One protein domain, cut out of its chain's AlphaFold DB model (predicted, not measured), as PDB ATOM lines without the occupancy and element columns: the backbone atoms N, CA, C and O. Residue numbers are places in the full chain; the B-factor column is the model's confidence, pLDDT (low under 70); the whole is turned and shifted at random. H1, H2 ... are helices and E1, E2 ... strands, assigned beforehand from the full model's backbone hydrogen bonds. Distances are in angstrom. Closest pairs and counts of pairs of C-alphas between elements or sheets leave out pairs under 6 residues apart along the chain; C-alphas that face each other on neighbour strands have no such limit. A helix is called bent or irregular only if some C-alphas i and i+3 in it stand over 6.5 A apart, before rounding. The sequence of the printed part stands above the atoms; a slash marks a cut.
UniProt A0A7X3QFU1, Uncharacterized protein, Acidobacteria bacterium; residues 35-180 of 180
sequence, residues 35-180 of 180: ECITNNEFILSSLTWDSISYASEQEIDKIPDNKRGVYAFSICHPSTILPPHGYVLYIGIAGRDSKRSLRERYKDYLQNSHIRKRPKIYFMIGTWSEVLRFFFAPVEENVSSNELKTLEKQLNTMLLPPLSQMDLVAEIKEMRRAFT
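What this domain is: This is residues 35 to 180 of the 180 residues of an uncharacterized protein of Acidobacteria bacterium (UniProt A0A7X3QFU1). A twisted sheet of four strands stands between helices: H4 runs along the edge strand E3 on one face, and H1 and H3 cover part of the other. H2 is a short turn of helix off the sheet near H3, and the last helix, H5, lies off the sheet beyond H4. There are 146 printed residues, with five named helices and four named strands in the order E1 E2 E3 H1 H2 H3 E4 H4 H5. The sheet runs E1 E4 E2 E3, all antiparallel, and the class is mixed, helices and strands. The whole is compact, with a radius of gyration of the C-alphas of 15.3 A and spans of 42 by 37 by 35 A.

How they stand to each other: Start at the edge strand E1, residues 50 to 53; its antiparallel neighbour is E4, residues 132 to 138, where N 134 and O 52 are 2.9 A apart, within hydrogen-bond range. Next comes E2, residues 69 to 75, antiparallel to E4, with N 72 and O 135 at 2.8 A. E2 forms a hairpin with the edge strand E3, residues 87 to 94, where N 73 and O 90 are 2.8 A apart. The sheet is only just strongly twisted, its C-alphas lying up to 4.5 A off the best plane. Look next at H1, residues 102 to 108, which is on the sheet at a height of 9.0 A; its closest C-alphas to E3 are Leu 102 and Ala 94, 5.3 A apart. H2, residues 112 to 115, is not on the sheet; it is close to but not clearly touching H3, residues 119 to 131, with the C-alphas of Ile 115 and Tyr 122 closest at 5.3 A. H3 is on the same face as H1, at a height of 8.6 A, and is irregular: C-alphas 127 and 130 are 8.4 A apart. H4, residues 145 to 159, is on the opposite face at a height of 9.1 A, completing three layers, helices on both faces of a sheet; it runs along E3 at 5 degrees on the local plane, and the C-alphas of Gly 92 and Glu 152 are closest at 6.2 A. H5, residues 170 to 179, is close to but not clearly touching H4, the C-alphas of Thr 157 and Ile 172 being closest at 7.7 A. Each O i to N i+4 pair is within hydrogen-bond range in H1, H4 and H5, against 7 of 9 in H3; H2 is too short for one.

Where its parts are: Find C-alpha 50 at (-2.421, 286.665, -43.821), where E1 begins. E2, E3 and E4 measure 20.2, 20.8 and 19.6 A from first to last C-alpha, H3 19.1 A and H5 14.8 A. H4 runs 21.2 A from C-alpha 145 at (-8.272, 271.351, -57.758), and H5 ends at C-alpha 179, (-29.087, 269.304, -32.403).

The domain as a whole: The C-alphas farthest apart, those of Gln 58 and Ala 178, are 44.6 A apart. The printed part has no cut. The links E1 to E2 and E2 to E3 are long. Mean pLDDT of the printed part is 89.8, but residues 165 to 180 are under 70.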
ATOM      1  N   GLU A  35     -12.171 267.740 -30.477       89.19
ATOM      2  CA  GLU A  35     -11.670 266.665 -31.337       89.19
ATOM      3  C   GLU A  35     -11.384 267.184 -32.747       89.19
ATOM      4  O   GLU A  35     -10.327 266.925 -33.311       89.19
ATOM      5  N   CYS A  36     -12.307 267.973 -33.296       88.56
ATOM      6  CA  CYS A  36     -12.145 268.606 -34.596       88.56
ATOM      7  C   CYS A  36     -11.027 269.662 -34.587       88.56
ATOM      8  O   CYS A  36     -10.156 269.667 -35.451       88.56
ATOM      9  N   ILE A  37     -11.015 270.561 -33.602       87.44
ATOM     10  CA  ILE A  37     -10.073 271.693 -33.565       87.44
ATOM     11  C   ILE A  37      -8.625 271.229 -33.365       87.44
ATOM     12  O   ILE A  37      -7.701 271.843 -33.893       87.44
ATOM     13  N   THR A  38      -8.419 270.159 -32.599       89.44
ATOM     14  CA  THR A  38      -7.083 269.604 -32.324       89.44
ATOM     15  C   THR A  38      -6.584 268.643 -33.403       89.44
ATOM     16  O   THR A  38      -5.423 268.229 -33.359       89.44
ATOM     17  N   ASN A  39      -7.423 268.298 -34.384       87.38
ATOM     18  CA  ASN A  39      -7.042 267.412 -35.472       87.38
ATOM     19  C   ASN A  39      -6.124 268.141 -36.470       87.38
ATOM     20  O   ASN A  39      -6.502 269.141 -37.082       87.38
ATOM     21  N   ASN A  40      -4.919 267.600 -36.653       85.38
ATOM     22  CA  ASN A  40      -3.886 268.147 -37.535       85.38
ATOM     23  C   ASN A  40      -3.720 267.358 -38.848       85.38
ATOM     24  O   ASN A  40      -2.756 267.570 -39.582       85.38
ATOM     25  N   GLU A  41      -4.641 266.448 -39.165       90.00
ATOM     26  CA  GLU A  41      -4.633 265.662 -40.398       90.00
ATOM     27  C   GLU A  41      -5.186 266.484 -41.571       90.00
ATOM     28  O   GLU A  41      -6.358 266.399 -41.950       90.00
ATOM     29  N   PHE A  42      -4.313 267.291 -42.171       93.19
ATOM     30  CA  PHE A  42      -4.601 268.056 -43.381       93.19
ATOM     31  C   PHE A  42      -3.919 267.451 -44.605       93.19
ATOM     32  O   PHE A  42      -2.847 266.857 -44.514       93.19
ATOM     33  N   ILE A  43      -4.533 267.630 -45.779       95.25
ATOM     34  CA  ILE A  43      -3.915 267.212 -47.046       95.25
ATOM     35  C   ILE A  43      -2.664 268.034 -47.385       95.25
ATOM     36  O   ILE A  43      -1.778 267.547 -48.080       95.25
ATOM     37  N   LEU A  44      -2.582 269.270 -46.879       93.81
ATOM     38  CA  LEU A  44      -1.393 270.114 -46.964       93.81
ATOM     39  C   LEU A  44      -0.710 270.188 -45.597       93.81
ATOM     40  O   LEU A  44      -1.381 270.312 -44.577       93.81
ATOM     41  N   SER A  45       0.624 270.179 -45.586       90.75
ATOM     42  CA  SER A  45       1.425 270.221 -44.355       90.75
ATOM     43  C   SER A  45       1.422 271.580 -43.655       90.75
ATOM     44  O   SER A  45       1.691 271.657 -42.460       90.75
ATOM     45  N   SER A  46       1.158 272.666 -44.385       93.00
ATOM     46  CA  SER A  46       1.096 274.014 -43.821       93.00
ATOM     47  C   SER A  46       0.313 274.977 -44.713       93.00
ATOM     48  O   SER A  46       0.156 274.760 -45.916       93.00
ATOM     49  N   LEU A  47      -0.165 276.060 -44.101       95.75
ATOM     50  CA  LEU A  47      -0.735 277.227 -44.764       95.75
ATOM     51  C   LEU A  47      -0.140 278.483 -44.129       95.75
ATOM     52  O   LEU A  47      -0.115 278.601 -42.905       95.75
ATOM     53  N   THR A  48       0.290 279.434 -44.956       97.31
ATOM     54  CA  THR A  48       0.705 280.761 -44.480       97.31
ATOM     55  C   THR A  48      -0.477 281.708 -44.608       97.31
ATOM     56  O   THR A  48      -0.817 282.136 -45.710       97.31
ATOM     57  N   TRP A  49      -1.136 281.979 -43.484       97.69
ATOM     58  CA  TRP A  49      -2.287 282.875 -43.428       97.69
ATOM     59  C   TRP A  49      -1.849 284.327 -43.251       97.69
ATOM     60  O   TRP A  49      -1.045 284.633 -42.375       97.69
ATOM     61  N   ASP A  50      -2.453 285.216 -44.029       97.69
ATOM     62  CA  ASP A  50      -2.421 286.665 -43.821       97.69
ATOM     63  C   ASP A  50      -3.863 287.205 -43.833       97.69
ATOM     64  O   ASP A  50      -4.817 286.471 -44.120       97.69
ATOM     65  N   SER A  51      -4.068 288.469 -43.465       97.50
ATOM     66  CA  SER A  51      -5.397 289.070 -43.437       97.50
ATOM     67  C   SER A  51      -5.410 290.569 -43.680       97.50
ATOM     68  O   SER A  51      -4.500 291.296 -43.290       97.50
ATOM     69  N   ILE A  52      -6.535 291.041 -44.210       97.12
ATOM     70  CA  ILE A  52      -6.850 292.467 -44.313       97.12
ATOM     71  C   ILE A  52      -8.202 292.768 -43.676       97.12
ATOM     72  O   ILE A  52      -9.050 291.877 -43.541       97.12
ATOM     73  N   SER A  53      -8.428 294.029 -43.315       96.06
ATOM     74  CA  SER A  53      -9.778 294.482 -42.978       96.06
ATOM     75  C   SER A  53     -10.677 294.419 -44.222       96.06
ATOM     76  O   SER A  53     -10.238 294.672 -45.349       96.06
ATOM     77  N   TYR A  54     -11.944 294.039 -44.055       94.69
ATOM     78  CA  TYR A  54     -12.892 294.030 -45.167       94.69
ATOM     79  C   TYR A  54     -13.085 295.449 -45.732       94.69
ATOM     80  O   TYR A  54     -13.126 296.417 -44.980       94.69
ATOM     81  N   ALA A  55     -13.195 295.557 -47.060       90.94
ATOM     82  CA  ALA A  55     -13.284 296.816 -47.807       90.94
ATOM     83  C   ALA A  55     -12.098 297.789 -47.616       90.94
ATOM     84  O   ALA A  55     -12.210 298.966 -47.944       90.94
ATOM     85  N   SER A  56     -10.951 297.299 -47.134       91.12
ATOM     86  CA  SER A  56      -9.718 298.083 -47.033       91.12
ATOM     87  C   SER A  56      -9.083 298.274 -48.413       91.12
ATOM     88  O   SER A  56      -8.478 297.353 -48.966       91.12
ATOM     89  N   GLU A  57      -9.224 299.470 -48.986       88.50
ATOM     90  CA  GLU A  57      -8.621 299.812 -50.283       88.50
ATOM     91  C   GLU A  57      -7.093 299.842 -50.211       88.50
ATOM     92  O   GLU A  57      -6.421 299.428 -51.149       88.50
ATOM     93  N   GLN A  58      -6.537 300.271 -49.078       92.81
ATOM     94  CA  GLN A  58      -5.093 300.414 -48.878       92.81
ATOM     95  C   GLN A  58      -4.383 299.063 -48.741       92.81
ATOM     96  O   GLN A  58      -3.174 298.973 -48.940       92.81
ATOM     97  N   GLU A  59      -5.114 298.010 -48.369       93.75
ATOM     98  CA  GLU A  59      -4.538 296.692 -48.111       93.75
ATOM     99  C   GLU A  59      -4.843 295.666 -49.206       93.75
ATOM    100  O   GLU A  59      -4.295 294.566 -49.166       93.75
ATOM    101  N   ILE A  60      -5.683 295.998 -50.192       94.62
ATOM    102  CA  ILE A  60      -6.141 295.044 -51.214       94.62
ATOM    103  C   ILE A  60      -4.985 294.395 -51.990       94.62
ATOM    104  O   ILE A  60      -5.076 293.226 -52.376       94.62
ATOM    105  N   ASP A  61      -3.881 295.121 -52.167       96.88
ATOM    106  CA  ASP A  61      -2.703 294.648 -52.894       96.88
ATOM    107  C   ASP A  61      -1.930 293.556 -52.141       96.88
ATOM    108  O   ASP A  61      -1.225 292.772 -52.776       96.88
ATOM    109  N   LYS A  62      -2.136 293.415 -50.822       97.88
ATOM    110  CA  LYS A  62      -1.598 292.289 -50.038       97.88
ATOM    111  C   LYS A  62      -2.204 290.951 -50.464       97.88
ATOM    112  O   LYS A  62      -1.569 289.913 -50.303       97.88
ATOM    113  N   ILE A  63      -3.422 290.953 -51.013       98.25
ATOM    114  CA  ILE A  63      -4.055 289.736 -51.527       98.25
ATOM    115  C   ILE A  63      -3.437 289.412 -52.894       98.25
ATOM    116  O   ILE A  63      -3.552 290.242 -53.798       98.25
ATOM    117  N   PRO A  64      -2.853 288.220 -53.114       97.88
ATOM    118  CA  PRO A  64      -2.282 287.853 -54.409       97.88
ATOM    119  C   PRO A  64      -3.323 287.857 -55.540       97.88
ATOM    120  O   PRO A  64      -4.399 287.258 -55.417       97.88
ATOM    121  N   ASP A  65      -2.998 288.489 -56.669       98.12
ATOM    122  CA  ASP A  65      -3.835 288.517 -57.881       98.12
ATOM    123  C   ASP A  65      -3.537 287.399 -58.882       98.12
ATOM    124  O   ASP A  65      -4.285 287.225 -59.843       98.12
ATOM    125  N   ASN A  66      -2.509 286.599 -58.616       97.50
ATOM    126  CA  ASN A  66      -2.032 285.518 -59.471       97.50
ATOM    127  C   ASN A  66      -2.042 284.139 -58.789       97.50
ATOM    128  O   ASN A  66      -1.698 283.144 -59.425       97.50
ATOM    129  N   LYS A  67      -2.431 284.050 -57.510       98.19
ATOM    130  CA  LYS A  67      -2.472 282.783 -56.765       98.19
ATOM    131  C   LYS A  67      -3.896 282.361 -56.428       98.19
ATOM    132  O   LYS A  67      -4.729 283.165 -56.006       98.19
ATOM    133  N   ARG A  68      -4.147 281.060 -56.594       98.38
ATOM    134  CA  ARG A  68      -5.298 280.347 -56.020       98.38
ATOM    135  C   ARG A  68      -5.087 280.203 -54.513       98.38
ATOM    136  O   ARG A  68      -3.985 280.431 -54.015       98.38
ATOM    137  N   GLY A  69      -6.119 279.792 -53.787       98.25
ATOM    138  CA  GLY A  69      -5.954 279.526 -52.362       98.25
ATOM    139  C   GLY A  69      -7.249 279.349 -51.600       98.25
ATOM    140  O   GLY A  69      -8.340 279.297 -52.179       98.25
ATOM    141  N   VAL A  70      -7.100 279.280 -50.285       98.38
ATOM    142  CA  VAL A  70      -8.198 279.251 -49.321       98.38
ATOM    143  C   VAL A  70      -8.362 280.631 -48.694       98.38
ATOM    144  O   VAL A  70      -7.413 281.410 -48.604       98.38
ATOM    145  N   TYR A  71      -9.576 280.948 -48.261       98.44
ATOM    146  CA  TYR A  71      -9.857 282.168 -47.519       98.44
ATOM    147  C   TYR A  71     -10.937 281.938 -46.472       98.44
ATOM    148  O   TYR A  71     -11.762 281.027 -46.586       98.44
ATOM    149  N   ALA A  72     -10.953 282.808 -45.471       98.19
ATOM    150  CA  ALA A  72     -11.944 282.813 -44.417       98.19
ATOM    151  C   ALA A  72     -12.397 284.240 -44.099       98.19
ATOM    152  O   ALA A  72     -11.605 285.181 -44.099       98.19
ATOM    153  N   PHE A  73     -13.679 284.394 -43.792       97.88
ATOM    154  CA  PHE A  73     -14.191 285.593 -43.143       97.88
ATOM    155  C   PHE A  73     -14.303 285.337 -41.650       97.88
ATOM    156  O   PHE A  73     -14.899 284.343 -41.233       97.88
ATOM    157  N   SER A  74     -13.747 286.243 -40.854       97.94
ATOM    158  CA  SER A  74     -13.750 286.137 -39.399       97.94
ATOM    159  C   SER A  74     -14.081 287.480 -38.766       97.94
ATOM    160  O   SER A  74     -13.610 288.518 -39.238       97.94
ATOM    161  N   ILE A  75     -14.894 287.460 -37.708       96.62
ATOM    162  CA  ILE A  75     -15.065 288.623 -36.832       96.62
ATOM    163  C   ILE A  75     -13.810 288.707 -35.972       96.62
ATOM    164  O   ILE A  75     -13.559 287.813 -35.164       96.62
ATOM    165  N   CYS A  76     -13.017 289.754 -36.165       94.25
ATOM    166  CA  CYS A  76     -11.756 289.943 -35.467       94.25
ATOM    167  C   CYS A  76     -11.383 291.426 -35.453       94.25
ATOM    168  O   CYS A  76     -11.247 292.048 -36.510       94.25
ATOM    169  N   HIS A  77     -11.167 291.974 -34.260       90.31
ATOM    170  CA  HIS A  77     -10.680 293.334 -34.081       90.31
ATOM    171  C   HIS A  77      -9.366 293.306 -33.286       90.31
ATOM    172  O   HIS A  77      -9.394 293.115 -32.067       90.31
ATOM    173  N   PRO A  78      -8.204 293.471 -33.948       88.00
ATOM    174  CA  PRO A  78      -6.928 293.569 -33.253       88.00
ATOM    175  C   PRO A  78      -6.969 294.689 -32.214       88.00
ATOM    176  O   PRO A  78      -7.300 295.830 -32.525       88.00
ATOM    177  N   SER A  79      -6.635 294.356 -30.972       90.75
ATOM    178  CA  SER A  79      -6.654 295.280 -29.845       90.75
ATOM    179  C   SER A  79      -5.446 295.009 -28.965       90.75
ATOM    180  O   SER A  79      -5.051 293.861 -28.784       90.75
ATOM    181  N   THR A  80      -4.868 296.065 -28.400       94.50
ATOM    182  CA  THR A  80      -3.816 295.956 -27.380       94.50
ATOM    183  C   THR A  80      -4.378 295.691 -25.983       94.50
ATOM    184  O   THR A  80      -3.613 295.418 -25.064       94.50
ATOM    185  N   ILE A  81      -5.701 295.790 -25.817       95.81
ATOM    186  CA  ILE A  81      -6.399 295.650 -24.533       95.81
ATOM    187  C   ILE A  81      -7.151 294.320 -24.470       95.81
ATOM    188  O   ILE A  81      -7.119 293.639 -23.448       95.81
ATOM    189  N   LEU A  82      -7.851 293.952 -25.548       92.19
ATOM    190  CA  LEU A  82      -8.618 292.709 -25.592       92.19
ATOM    191  C   LEU A  82      -7.706 291.515 -25.898       92.19
ATOM    192  O   LEU A  82      -6.775 291.651 -26.694       92.19
ATOM    193  N   PRO A  83      -7.993 290.325 -25.337       94.00
ATOM    194  CA  PRO A  83      -7.301 289.112 -25.744       94.00
ATOM    195  C   PRO A  83      -7.546 288.820 -27.235       94.00
ATOM    196  O   PRO A  83      -8.552 289.275 -27.803       94.00
ATOM    197  N   PRO A  84      -6.667 288.024 -27.874       91.81
ATOM    198  CA  PRO A  84      -6.899 287.546 -29.228       91.81
ATOM    199  C   PRO A  84      -8.266 286.872 -29.337       91.81
ATOM    200  O   PRO A  84      -8.589 285.951 -28.589       91.81
ATOM    201  N   HIS A  85      -9.070 287.349 -30.278       91.50
ATOM    202  CA  HIS A  85     -10.388 286.811 -30.564       91.50
ATOM    203  C   HIS A  85     -10.595 286.785 -32.074       91.50
ATOM    204  O   HIS A  85     -10.174 287.685 -32.808       91.50
ATOM    205  N   GLY A  86     -11.230 285.719 -32.537       93.44
ATOM    206  CA  GLY A  86     -11.464 285.475 -33.947       93.44
ATOM    207  C   GLY A  86     -12.567 284.448 -34.095       93.44
ATOM    208  O   GLY A  86     -12.423 283.319 -33.636       93.44
ATOM    209  N   TYR A  87     -13.662 284.841 -34.732       95.31
ATOM    210  CA  TYR A  87     -14.808 283.967 -34.945       95.31
ATOM    211  C   TYR A  87     -14.994 283.730 -36.436       95.31
ATOM    212  O   TYR A  87     -15.534 284.582 -37.148       95.31
ATOM    213  N   VAL A  88     -14.533 282.573 -36.914       96.56
ATOM    214  CA  VAL A  88     -14.603 282.215 -38.333       96.56
ATOM    215  C   VAL A  88     -16.057 281.971 -38.727       96.56
ATOM    216  O   VAL A  88     -16.692 281.013 -38.297       96.56
ATOM    217  N   LEU A  89     -16.591 282.852 -39.567       95.94
ATOM    218  CA  LEU A  89     -17.980 282.816 -40.017       95.94
ATOM    219  C   LEU A  89     -18.166 282.012 -41.297       95.94
ATOM    220  O   LEU A  89     -19.222 281.409 -41.488       95.94
ATOM    221  N   TYR A  90     -17.175 282.035 -42.184       95.94
ATOM    222  CA  TYR A  90     -17.247 281.430 -43.509       95.94
ATOM    223  C   TYR A  90     -15.853 281.055 -44.000       95.94
ATOM    224  O   TYR A  90     -14.917 281.827 -43.810       95.94
ATOM    225  N   ILE A  91     -15.739 279.917 -44.681       97.00
ATOM    226  CA  ILE A  91     -14.512 279.458 -45.340       97.00
ATOM    227  C   ILE A  91     -14.849 279.104 -46.784       97.00
ATOM    228  O   ILE A  91     -15.869 278.462 -47.040       97.00
ATOM    229  N   GLY A  92     -13.987 279.496 -47.718       96.25
ATOM    230  CA  GLY A  92     -14.121 279.114 -49.116       96.25
ATOM    231  C   GLY A  92     -12.796 279.074 -49.868       96.25
ATOM    232  O   GLY A  92     -11.739 279.378 -49.319       96.25
ATOM    233  N   ILE A  93     -12.865 278.731 -51.158       97.56
ATOM    234  CA  ILE A  93     -11.688 278.671 -52.046       97.56
ATOM    235  C   ILE A  93     -11.775 279.562 -53.291       97.56
ATOM    236  O   ILE A  93     -12.849 279.853 -53.844       97.56
ATOM    237  N   ALA A  94     -10.609 280.009 -53.748       97.88
ATOM    238  CA  ALA A  94     -10.400 280.683 -55.022       97.88
ATOM    239  C   ALA A  94      -9.783 279.708 -56.035       97.88
ATOM    240  O   ALA A  94      -8.869 278.956 -55.710       97.88
ATOM    241  N   GLY A  95     -10.308 279.704 -57.264       96.06
ATOM    242  CA  GLY A  95      -9.828 278.813 -58.323       96.06
ATOM    243  C   GLY A  95     -10.192 277.335 -58.136       96.06
ATOM    244  O   GLY A  95      -9.364 276.464 -58.385       96.06
ATOM    245  N   ARG A  96     -11.423 277.030 -57.694       92.94
ATOM    246  CA  ARG A  96     -11.916 275.646 -57.509       92.94
ATOM    247  C   ARG A  96     -11.745 274.785 -58.766       92.94
ATOM    248  O   ARG A  96     -11.211 273.690 -58.677       92.94
ATOM    249  N   ASP A  97     -12.151 275.309 -59.916       92.69
ATOM    250  CA  ASP A  97     -12.060 274.655 -61.233       92.69
ATOM    251  C   ASP A  97     -11.510 275.637 -62.285       92.69
ATOM    252  O   ASP A  97     -11.859 275.603 -63.459       92.69
ATOM    253  N   SER A  98     -10.697 276.598 -61.839       94.00
ATOM    254  CA  SER A  98     -10.148 277.659 -62.683       94.00
ATOM    255  C   SER A  98      -8.868 278.239 -62.087       94.00
ATOM    256  O   SER A  98      -8.501 277.937 -60.952       94.00
ATOM    257  N   LYS A  99      -8.209 279.129 -62.835       93.69
ATOM    258  CA  LYS A  99      -7.052 279.902 -62.359       93.69
ATOM    259  C   LYS A  99      -7.436 281.187 -61.613       93.69
ATOM    260  O   LYS A  99      -6.563 282.011 -61.372       93.69
ATOM    261  N   ARG A 100      -8.719 281.373 -61.259       96.75
ATOM    262  CA  ARG A 100      -9.154 282.599 -60.571       96.75
ATOM    263  C   ARG A 100      -8.397 282.789 -59.265       96.75
ATOM    264  O   ARG A 100      -8.338 281.863 -58.451       96.75
ATOM    265  N   SER A 101      -7.879 283.990 -59.062       98.31
ATOM    266  CA  SER A 101      -7.041 284.310 -57.916       98.31
ATOM    267  C   SER A 101      -7.835 284.664 -56.663       98.31
ATOM    268  O   SER A 101      -9.046 284.917 -56.696       98.31
ATOM    269  N   LEU A 102      -7.131 284.696 -55.531       98.62
ATOM    270  CA  LEU A 102      -7.659 285.188 -54.263       98.62
ATOM    271  C   LEU A 102      -8.161 286.632 -54.387       98.62
ATOM    272  O   LEU A 102      -9.266 286.914 -53.923       98.62
ATOM    273  N   ARG A 103      -7.422 287.528 -55.060       98.31
ATOM    274  CA  ARG A 103      -7.851 288.929 -55.234       98.31
ATOM    275  C   ARG A 103      -9.112 289.041 -56.088       98.31
ATOM    276  O   ARG A 103     -10.016 289.799 -55.746       98.31
ATOM    277  N   GLU A 104      -9.221 288.269 -57.169       97.56
ATOM    278  CA  GLU A 104     -10.450 288.231 -57.972       97.56
ATOM    279  C   GLU A 104     -11.642 287.721 -57.157       97.56
ATOM    280  O   GLU A 104     -12.730 288.292 -57.222       97.56
ATOM    281  N   ARG A 105     -11.437 286.666 -56.359       97.31
ATOM    282  CA  ARG A 105     -12.472 286.139 -55.468       97.31
ATOM    283  C   ARG A 105     -12.872 287.152 -54.395       97.31
ATOM    284  O   ARG A 105     -14.056 287.255 -54.098       97.31
ATOM    285  N   TYR A 106     -11.921 287.889 -53.830       97.50
ATOM    286  CA  TYR A 106     -12.194 288.949 -52.862       97.50
ATOM    287  C   TYR A 106     -13.042 290.070 -53.474       97.50
ATOM    288  O   TYR A 106     -14.027 290.490 -52.872       97.50
ATOM    289  N   LYS A 107     -12.734 290.493 -54.708       95.38
ATOM    290  CA  LYS A 107     -13.510 291.516 -55.428       95.38
ATOM    291  C   LYS A 107     -14.976 291.121 -55.640       95.38
ATOM    292  O   LYS A 107     -15.834 291.998 -55.560       95.38
ATOM    293  N   ASP A 108     -15.290 289.828 -55.805       94.00
ATOM    294  CA  ASP A 108     -16.687 289.351 -55.840       94.00
ATOM    295  C   ASP A 108     -17.458 289.771 -54.565       94.00
ATOM    296  O   ASP A 108     -18.662 290.014 -54.618       94.00
ATOM    297  N   TYR A 109     -16.781 289.873 -53.416       93.81
ATOM    298  CA  TYR A 109     -17.386 290.259 -52.138       93.81
ATOM    299  C   TYR A 109     -17.526 291.768 -51.936       93.81
ATOM    300  O   TYR A 109     -18.219 292.179 -51.007       93.81
ATOM    301  N   LEU A 110     -16.919 292.592 -52.790       91.81
ATOM    302  CA  LEU A 110     -17.105 294.048 -52.796       91.81
ATOM    303  C   LEU A 110     -18.275 294.470 -53.699       91.81
ATOM    304  O   LEU A 110     -18.767 295.593 -53.623       91.81
ATOM    305  N   GLN A 111     -18.745 293.568 -54.564       88.50
ATOM    306  CA  GLN A 111     -19.775 293.861 -55.552       88.50
ATOM    307  C   GLN A 111     -21.162 293.432 -55.065       88.50
ATOM    308  O   GLN A 111     -21.479 292.243 -54.985       88.50
ATOM    309  N   ASN A 112     -22.042 294.411 -54.828       80.25
ATOM    310  CA  ASN A 112     -23.421 294.189 -54.371       80.25
ATOM    311  C   ASN A 112     -24.200 293.168 -55.222       80.25
ATOM    312  O   ASN A 112     -24.926 292.330 -54.684       80.25
ATOM    313  N   SER A 113     -24.036 293.205 -56.545       80.56
ATOM    314  CA  SER A 113     -24.689 292.279 -57.483       80.56
ATOM    315  C   SER A 113     -24.282 290.813 -57.272       80.56
ATOM    316  O   SER A 113     -25.093 289.912 -57.498       80.56
ATOM    317  N   HIS A 114     -23.055 290.568 -56.810       80.06
ATOM    318  CA  HIS A 114     -22.533 289.236 -56.518       80.06
ATOM    319  C   HIS A 114     -22.973 288.752 -55.133       80.06
ATOM    320  O   HIS A 114     -23.451 287.622 -55.002       80.06
ATOM    321  N   ILE A 115     -22.880 289.605 -54.108       86.25
ATOM    322  CA  ILE A 115     -23.204 289.206 -52.731       86.25
ATOM    323  C   ILE A 115     -24.705 289.063 -52.476       86.25
ATOM    324  O   ILE A 115     -25.090 288.175 -51.721       86.25
ATOM    325  N   ARG A 116     -25.580 289.835 -53.144       82.38
ATOM    326  CA  ARG A 116     -27.046 289.708 -52.984       82.38
ATOM    327  C   ARG A 116     -27.577 288.317 -53.344       82.38
ATOM    328  O   ARG A 116     -28.577 287.883 -52.787       82.38
ATOM    329  N   LYS A 117     -26.880 287.591 -54.223       87.44
ATOM    330  CA  LYS A 117     -27.199 286.199 -54.588       87.44
ATOM    331  C   LYS A 117     -26.786 285.185 -53.513       87.44
ATOM    332  O   LYS A 117     -27.067 284.000 -53.646       87.44
ATOM    333  N   ARG A 118     -26.095 285.629 -52.459       83.81
ATOM    334  CA  ARG A 118     -25.564 284.813 -51.363       83.81
ATOM    335  C   ARG A 118     -26.082 285.356 -50.025       83.81
ATOM    336  O   ARG A 118     -25.324 286.017 -49.317       83.81
ATOM    337  N   PRO A 119     -27.339 285.065 -49.637       86.50
ATOM    338  CA  PRO A 119     -27.994 285.706 -48.490       86.50
ATOM    339  C   PRO A 119     -27.189 285.659 -47.186       86.50
ATOM    340  O   PRO A 119     -27.105 286.660 -46.485       86.50
ATOM    341  N   LYS A 120     -26.524 284.533 -46.885       88.81
ATOM    342  CA  LYS A 120     -25.670 284.395 -45.691       88.81
ATOM    343  C   LYS A 120     -24.449 285.322 -45.714       88.81
ATOM    344  O   LYS A 120     -24.104 285.906 -44.693       88.81
ATOM    345  N   ILE A 121     -23.814 285.470 -46.875       91.19
ATOM    346  CA  ILE A 121     -22.662 286.360 -47.064       91.19
ATOM    347  C   ILE A 121     -23.107 287.821 -47.040       91.19
ATOM    348  O   ILE A 121     -22.473 288.642 -46.387       91.19
ATOM    349  N   TYR A 122     -24.216 288.136 -47.711       89.06
ATOM    350  CA  TYR A 122     -24.811 289.469 -47.679       89.06
ATOM    351  C   TYR A 122     -25.132 289.893 -46.242       89.06
ATOM    352  O   TYR A 122     -24.750 290.980 -45.818       89.06
ATOM    353  N   PHE A 123     -25.752 288.991 -45.473       89.31
ATOM    354  CA  PHE A 123     -26.008 289.193 -44.054       89.31
ATOM    355  C   PHE A 123     -24.713 289.437 -43.271       89.31
ATOM    356  O   PHE A 123     -24.644 290.389 -42.499       89.31
ATOM    357  N   MET A 124     -23.699 288.586 -43.451       93.69
ATOM    358  CA  MET A 124     -22.413 288.699 -42.755       93.69
ATOM    359  C   MET A 124     -21.775 290.071 -42.952       93.69
ATOM    360  O   MET A 124     -21.440 290.743 -41.980       93.69
ATOM    361  N   ILE A 125     -21.641 290.482 -44.213       93.50
ATOM    362  CA  ILE A 125     -21.023 291.752 -44.587       93.50
ATOM    363  C   ILE A 125     -21.840 292.912 -44.019       93.50
ATOM    364  O   ILE A 125     -21.285 293.761 -43.334       93.50
ATOM    365  N   GLY A 126     -23.163 292.916 -44.217       89.88
ATOM    366  CA  GLY A 126     -24.033 293.991 -43.728       89.88
ATOM    367  C   GLY A 126     -24.166 294.077 -42.202       89.88
ATOM    368  O   GLY A 126     -24.738 295.039 -41.692       89.88
ATOM    369  N   THR A 127     -23.673 293.075 -41.471       92.75
ATOM    370  CA  THR A 127     -23.777 293.015 -40.006       92.75
ATOM    371  C   THR A 127     -22.454 293.317 -39.318       92.75
ATOM    372  O   THR A 127     -22.468 294.007 -38.302       92.75
ATOM    373  N   TRP A 128     -21.333 292.827 -39.854       94.81
ATOM    374  CA  TRP A 128     -20.032 292.884 -39.179       94.81
ATOM    375  C   TRP A 128     -18.929 293.585 -39.972       94.81
ATOM    376  O   TRP A 128     -17.789 293.504 -39.538       94.81
ATOM    377  N   SER A 129     -19.209 294.267 -41.091       93.25
ATOM    378  CA  SER A 129     -18.182 294.871 -41.967       93.25
ATOM    379  C   SER A 129     -17.078 295.646 -41.236       93.25
ATOM    380  O   SER A 129     -15.921 295.527 -41.620       93.25
ATOM    381  N   GLU A 130     -17.413 296.383 -40.175       92.12
ATOM    382  CA  GLU A 130     -16.471 297.188 -39.373       92.12
ATOM    383  C   GLU A 130     -15.422 296.358 -38.611       92.12
ATOM    384  O   GLU A 130     -14.328 296.837 -38.324       92.12
ATOM    385  N   VAL A 131     -15.747 295.107 -38.286       94.94
ATOM    386  CA  VAL A 131     -14.892 294.169 -37.535       94.94
ATOM    387  C   VAL A 131     -14.657 292.868 -38.308       94.94
ATOM    388  O   VAL A 131     -14.222 291.862 -37.746       94.94
ATOM    389  N   LEU A 132     -14.973 292.865 -39.605       96.19
ATOM    390  CA  LEU A 132     -14.824 291.711 -40.477       96.19
ATOM    391  C   LEU A 132     -13.441 291.743 -41.113       96.19
ATOM    392  O   LEU A 132     -13.056 292.716 -41.762       96.19
ATOM    393  N   ARG A 133     -12.710 290.642 -40.986       97.50
ATOM    394  CA  ARG A 133     -11.432 290.448 -41.670       97.50
ATOM    395  C   ARG A 133     -11.556 289.380 -42.741       97.50
ATOM    396  O   ARG A 133     -12.265 288.386 -42.567       97.50
ATOM    397  N   PHE A 134     -10.839 289.594 -43.837       98.00
ATOM    398  CA  PHE A 134     -10.626 288.601 -44.879       98.00
ATOM    399  C   PHE A 134      -9.254 287.972 -44.667       98.00
ATOM    400  O   PHE A 134      -8.232 288.603 -44.930       98.00
ATOM    401  N   PHE A 135      -9.248 286.747 -44.157       98.50
ATOM    402  CA  PHE A 135      -8.060 285.912 -44.036       98.50
ATOM    403  C   PHE A 135      -7.863 285.131 -45.328       98.50
ATOM    404  O   PHE A 135      -8.832 284.631 -45.898       98.50
ATOM    405  N   PHE A 136      -6.626 284.985 -45.778       98.69
ATOM    406  CA  PHE A 136      -6.300 284.237 -46.984       98.69
ATOM    407  C   PHE A 136      -4.973 283.502 -46.834       98.69
ATOM    408  O   PHE A 136      -4.063 283.977 -46.160       98.69
ATOM    409  N   ALA A 137      -4.873 282.351 -47.491       98.62
ATOM    410  CA  ALA A 137      -3.631 281.609 -47.638       98.62
ATOM    411  C   ALA A 137      -3.496 281.160 -49.104       98.62
ATOM    412  O   ALA A 137      -4.319 280.360 -49.577       98.62
ATOM    413  N   PRO A 138      -2.519 281.700 -49.860       98.44
ATOM    414  CA  PRO A 138      -2.239 281.228 -51.207       98.44
ATOM    415  C   PRO A 138      -1.719 279.789 -51.165       98.44
ATOM    416  O   PRO A 138      -1.072 279.378 -50.204       98.44
ATOM    417  N   VAL A 139      -2.002 279.028 -52.220       98.00
ATOM    418  CA  VAL A 139      -1.454 277.678 -52.406       98.00
ATOM    419  C   VAL A 139      -0.493 277.650 -53.587       98.00
ATOM    420  O   VAL A 139      -0.610 278.450 -54.522       98.00
ATOM    421  N   GLU A 140       0.439 276.703 -53.543       96.31
ATOM    422  CA  GLU A 140       1.374 276.459 -54.633       96.31
ATOM    423  C   GLU A 140       0.663 275.981 -55.907       96.31
ATOM    424  O   GLU A 140      -0.436 275.423 -55.877       96.31
ATOM    425  N   GLU A 141       1.289 276.211 -57.061       93.19
ATOM    426  CA  GLU A 141       0.682 275.921 -58.369       93.19
ATOM    427  C   GLU A 141       0.479 274.428 -58.631       93.19
ATOM    428  O   GLU A 141      -0.411 274.055 -59.395       93.19
ATOM    429  N   ASN A 142       1.273 273.581 -57.975       94.38
ATOM    430  CA  ASN A 142       1.149 272.130 -58.040       94.38
ATOM    431  C   ASN A 142      -0.042 271.586 -57.235       94.38
ATOM    432  O   ASN A 142      -0.395 270.426 -57.428       94.38
ATOM    433  N   VAL A 143      -0.685 272.396 -56.382       96.62
ATOM    434  CA  VAL A 143      -1.884 271.976 -55.650       96.62
ATOM    435  C   VAL A 143      -3.054 271.838 -56.624       96.62
ATOM    436  O   VAL A 143      -3.577 272.807 -57.194       96.62
ATOM    437  N   SER A 144      -3.498 270.601 -56.808       96.62
ATOM    438  CA  SER A 144      -4.601 270.266 -57.696       96.62
ATOM    439  C   SER A 144      -5.929 270.848 -57.202       96.62
ATOM    440  O   SER A 144      -6.139 271.158 -56.028       96.62
ATOM    441  N   SER A 145      -6.896 270.979 -58.112       96.56
ATOM    442  CA  SER A 145      -8.272 271.351 -57.758       96.56
ATOM    443  C   SER A 145      -8.922 270.397 -56.759       96.56
ATOM    444  O   SER A 145      -9.728 270.839 -55.944       96.56
ATOM    445  N   ASN A 146      -8.580 269.110 -56.802       96.81
ATOM    446  CA  ASN A 146      -9.117 268.134 -55.860       96.81
ATOM    447  C   ASN A 146      -8.507 268.314 -54.471       96.81
ATOM    448  O   ASN A 146      -9.257 268.338 -53.502       96.81
ATOM    449  N   GLU A 147      -7.195 268.532 -54.365       97.25
ATOM    450  CA  GLU A 147      -6.552 268.847 -53.082       97.25
ATOM    451  C   GLU A 147      -7.114 270.132 -52.473       97.25
ATOM    452  O   GLU A 147      -7.451 270.152 -51.293       97.25
ATOM    453  N   LEU A 148      -7.324 271.176 -53.282       96.75
ATOM    454  CA  LEU A 148      -7.908 272.430 -52.804       96.75
ATOM    455  C   LEU A 148      -9.355 272.258 -52.295       96.75
ATOM    456  O   LEU A 148      -9.722 272.841 -51.277       96.75
ATOM    457  N   LYS A 149     -10.174 271.438 -52.971       95.81
ATOM    458  CA  LYS A 149     -11.531 271.080 -52.511       95.81
ATOM    459  C   LYS A 149     -11.492 270.244 -51.229       95.81
ATOM    460  O   LYS A 149     -12.295 270.470 -50.327       95.81
ATOM    461  N   THR A 150     -10.567 269.290 -51.135       95.75
ATOM    462  CA  THR A 150     -10.368 268.481 -49.925       95.75
ATOM    463  C   THR A 150      -9.962 269.360 -48.749       95.75
ATOM    464  O   THR A 150     -10.537 269.229 -47.672       95.75
ATOM    465  N   LEU A 151      -9.059 270.313 -48.970       96.00
ATOM    466  CA  LEU A 151      -8.647 271.280 -47.960       96.00
ATOM    467  C   LEU A 151      -9.814 272.169 -47.500       96.00
ATOM    468  O   LEU A 151     -10.012 272.338 -46.300       96.00
ATOM    469  N   GLU A 152     -10.632 272.687 -48.428       95.62
ATOM    470  CA  GLU A 152     -11.865 273.431 -48.103       95.62
ATOM    471  C   GLU A 152     -12.780 272.619 -47.181       95.62
ATOM    472  O   GLU A 152     -13.283 273.135 -46.179       95.62
ATOM    473  N   LYS A 153     -12.975 271.339 -47.512       93.50
ATOM    474  CA  LYS A 153     -13.792 270.403 -46.742       93.50
ATOM    475  C   LYS A 153     -13.202 270.130 -45.358       93.50
ATOM    476  O   LYS A 153     -13.953 270.166 -44.385       93.50
ATOM    477  N   GLN A 154     -11.893 269.889 -45.250       93.69
ATOM    478  CA  GLN A 154     -11.205 269.682 -43.969       93.69
ATOM    479  C   GLN A 154     -11.372 270.907 -43.064       93.69
ATOM    480  O   GLN A 154     -11.879 270.778 -41.954       93.69
ATOM    481  N   LEU A 155     -11.077 272.110 -43.565       94.38
ATOM    482  CA  LEU A 155     -11.205 273.353 -42.795       94.38
ATOM    483  C   LEU A 155     -12.650 273.629 -42.346       94.38
ATOM    484  O   LEU A 155     -12.885 273.981 -41.190       94.38
ATOM    485  N   ASN A 156     -13.636 273.440 -43.231       93.12
ATOM    486  CA  ASN A 156     -15.048 273.598 -42.866       93.12
ATOM    487  C   ASN A 156     -15.515 272.545 -41.852       93.12
ATOM    488  O   ASN A 156     -16.371 272.847 -41.024       93.12
ATOM    489  N   THR A 157     -14.969 271.330 -41.917       90.00
ATOM    490  CA  THR A 157     -15.280 270.254 -40.969       90.00
ATOM    491  C   THR A 157     -14.700 270.552 -39.593       90.00
ATOM    492  O   THR A 157     -15.402 270.363 -38.608       90.00
ATOM    493  N   MET A 158     -13.474 271.080 -39.526       89.88
ATOM    494  CA  MET A 158     -12.823 271.334 -38.242       89.88
ATOM    495  C   MET A 158     -13.379 272.556 -37.507       89.88
ATOM    496  O   MET A 158     -13.520 272.534 -36.288       89.88
ATOM    497  N   LEU A 159     -13.709 273.622 -38.244       91.12
ATOM    498  CA  LEU A 159     -14.127 274.899 -37.649       91.12
ATOM    499  C   LEU A 159     -15.645 275.101 -37.605       91.12
ATOM    500  O   LEU A 159     -16.113 276.030 -36.952       91.12
ATOM    501  N   LEU A 160     -16.406 274.285 -38.340       90.38
ATOM    502  CA  LEU A 160     -17.870 274.342 -38.437       90.38
ATOM    503  C   LEU A 160     -18.457 275.765 -38.552       90.38
ATOM    504  O   LEU A 160     -19.446 276.081 -37.881       90.38
ATOM    505  N   PRO A 161     -17.908 276.624 -39.436       93.50
ATOM    506  CA  PRO A 161     -18.326 278.013 -39.540       93.50
ATOM    507  C   PRO A 161     -19.836 278.129 -39.824       93.50
ATOM    508  O   PRO A 161     -20.364 277.449 -40.717       93.50
ATOM    509  N   PRO A 162     -20.566 279.002 -39.107       92.25
ATOM    510  CA  PRO A 162     -22.027 279.034 -39.152       92.25
ATOM    511  C   PRO A 162     -22.597 279.440 -40.519       92.25
ATOM    512  O   PRO A 162     -23.730 279.072 -40.856       92.25
ATOM    513  N   LEU A 163     -21.840 280.191 -41.327       90.88
ATOM    514  CA  LEU A 163     -22.315 280.737 -42.600       90.88
ATOM    515  C   LEU A 163     -21.827 279.969 -43.831       90.88
ATOM    516  O   LEU A 163     -22.304 280.251 -44.934       90.88
ATOM    517  N   SER A 164     -20.964 278.965 -43.669       86.38
ATOM    518  CA  SER A 164     -20.600 278.070 -44.768       86.38
ATOM    519  C   SER A 164     -21.774 277.193 -45.198       86.38
ATOM    520  O   SER A 164     -22.567 276.703 -44.389       86.38
ATOM    521  N   GLN A 165     -21.903 276.986 -46.510       67.12
ATOM    522  CA  GLN A 165     -22.849 276.026 -47.074       67.12
ATOM    523  C   GLN A 165     -22.165 274.656 -47.195       67.12
ATOM    524  O   GLN A 165     -21.585 274.322 -48.213       67.12
ATOM    525  N   MET A 166     -22.200 273.921 -46.081       55.56
ATOM    526  CA  MET A 166     -22.107 272.462 -45.903       55.56
ATOM    527  C   MET A 166     -21.534 271.590 -47.046       55.56
ATOM    528  O   MET A 166     -22.220 270.709 -47.565       55.56
ATOM    529  N   ASP A 167     -20.219 271.644 -47.243       52.12
ATOM    530  CA  ASP A 167     -19.427 270.446 -47.568       52.12
ATOM    531  C   ASP A 167     -18.764 269.922 -46.280       52.12
ATOM    532  O   ASP A 167     -17.551 269.900 -46.144       52.12
ATOM    533  N   LEU A 168     -19.582 269.546 -45.288       57.72
ATOM    534  CA  LEU A 168     -19.128 268.811 -44.094       57.72
ATOM    535  C   LEU A 168     -19.065 267.301 -44.382       57.72
ATOM    536  O   LEU A 168     -19.762 266.804 -45.277       57.72
ATOM    537  N   VAL A 169     -18.267 266.562 -43.610       57.00
ATOM    538  CA  VAL A 169     -18.340 265.089 -43.567       57.00
ATOM    539  C   VAL A 169     -19.753 264.662 -43.135       57.00
ATOM    540  O   VAL A 169     -20.381 265.336 -42.320       57.00
ATOM    541  N   ALA A 170     -20.283 263.590 -43.737       58.69
ATOM    542  CA  ALA A 170     -21.688 263.184 -43.607       58.69
ATOM    543  C   ALA A 170     -22.132 263.004 -42.145       58.69
ATOM    544  O   ALA A 170     -23.176 263.518 -41.761       58.69
ATOM    545  N   GLU A 171     -21.284 262.394 -41.324       57.28
ATOM    546  CA  GLU A 171     -21.519 262.162 -39.896       57.28
ATOM    547  C   GLU A 171     -21.764 263.466 -39.114       57.28
ATOM    548  O   GLU A 171     -22.734 263.598 -38.373       57.28
ATOM    549  N   ILE A 172     -20.962 264.505 -39.365       59.56
ATOM    550  CA  ILE A 172     -21.133 265.811 -38.713       59.56
ATOM    551  C   ILE A 172     -22.364 266.556 -39.256       59.56
ATOM    552  O   ILE A 172     -22.994 267.328 -38.530       59.56
ATOM    553  N   LYS A 173     -22.768 266.307 -40.513       59.56
ATOM    554  CA  LYS A 173     -24.043 266.832 -41.043       59.56
ATOM    555  C   LYS A 173     -25.238 266.254 -40.287       59.56
ATOM    556  O   LYS A 173     -26.187 266.993 -40.039       59.56
ATOM    557  N   GLU A 174     -25.201 264.967 -39.958       60.78
ATOM    558  CA  GLU A 174     -26.266 264.291 -39.214       60.78
ATOM    559  C   GLU A 174     -26.316 264.755 -37.760       60.78
ATOM    560  O   GLU A 174     -27.379 265.169 -37.303       60.78
ATOM    561  N   MET A 175     -25.168 264.820 -37.077       61.59
ATOM    562  CA  MET A 175     -25.099 265.329 -35.701       61.59
ATOM    563  C   MET A 175     -25.599 266.773 -35.587       61.59
ATOM    564  O   MET A 175     -26.369 267.091 -34.685       61.59
ATOM    565  N   ARG A 176     -25.230 267.645 -36.535       62.38
ATOM    566  CA  ARG A 176     -25.701 269.036 -36.538       62.38
ATOM    567  C   ARG A 176     -27.220 269.115 -36.697       62.38
ATOM    568  O   ARG A 176     -27.857 269.833 -35.944       62.38
ATOM    569  N   ARG A 177     -27.805 268.343 -37.620       60.00
ATOM    570  CA  ARG A 177     -29.267 268.279 -37.822       60.00
ATOM    571  C   ARG A 177     -30.029 267.688 -36.637       60.00
ATOM    572  O   ARG A 177     -31.212 267.961 -36.501       60.00
ATOM    573  N   ALA A 178     -29.391 266.843 -35.833       54.75
ATOM    574  CA  ALA A 178     -30.012 266.286 -34.636       54.75
ATOM    575  C   ALA A 178     -30.072 267.297 -33.476       54.75
ATOM    576  O   ALA A 178     -30.897 267.133 -32.580       54.75
ATOM    577  N   PHE A 179     -29.210 268.322 -33.485       49.09
ATOM    578  CA  PHE A 179     -29.087 269.304 -32.403       49.09
ATOM    579  C   PHE A 179     -29.711 270.676 -32.725       49.09
ATOM    580  O   PHE A 179     -30.150 271.361 -31.806       49.09
ATOM    581  N   THR A 180     -29.764 271.071 -34.007       45.25
ATOM    582  CA  THR A 180     -30.395 272.318 -34.500       45.25
ATOM    583  C   THR A 180     -31.662 272.049 -35.290       45.25
ATOM    584  O   THR A 180     -32.661 272.765 -35.071       45.25
TER     585      THR A 180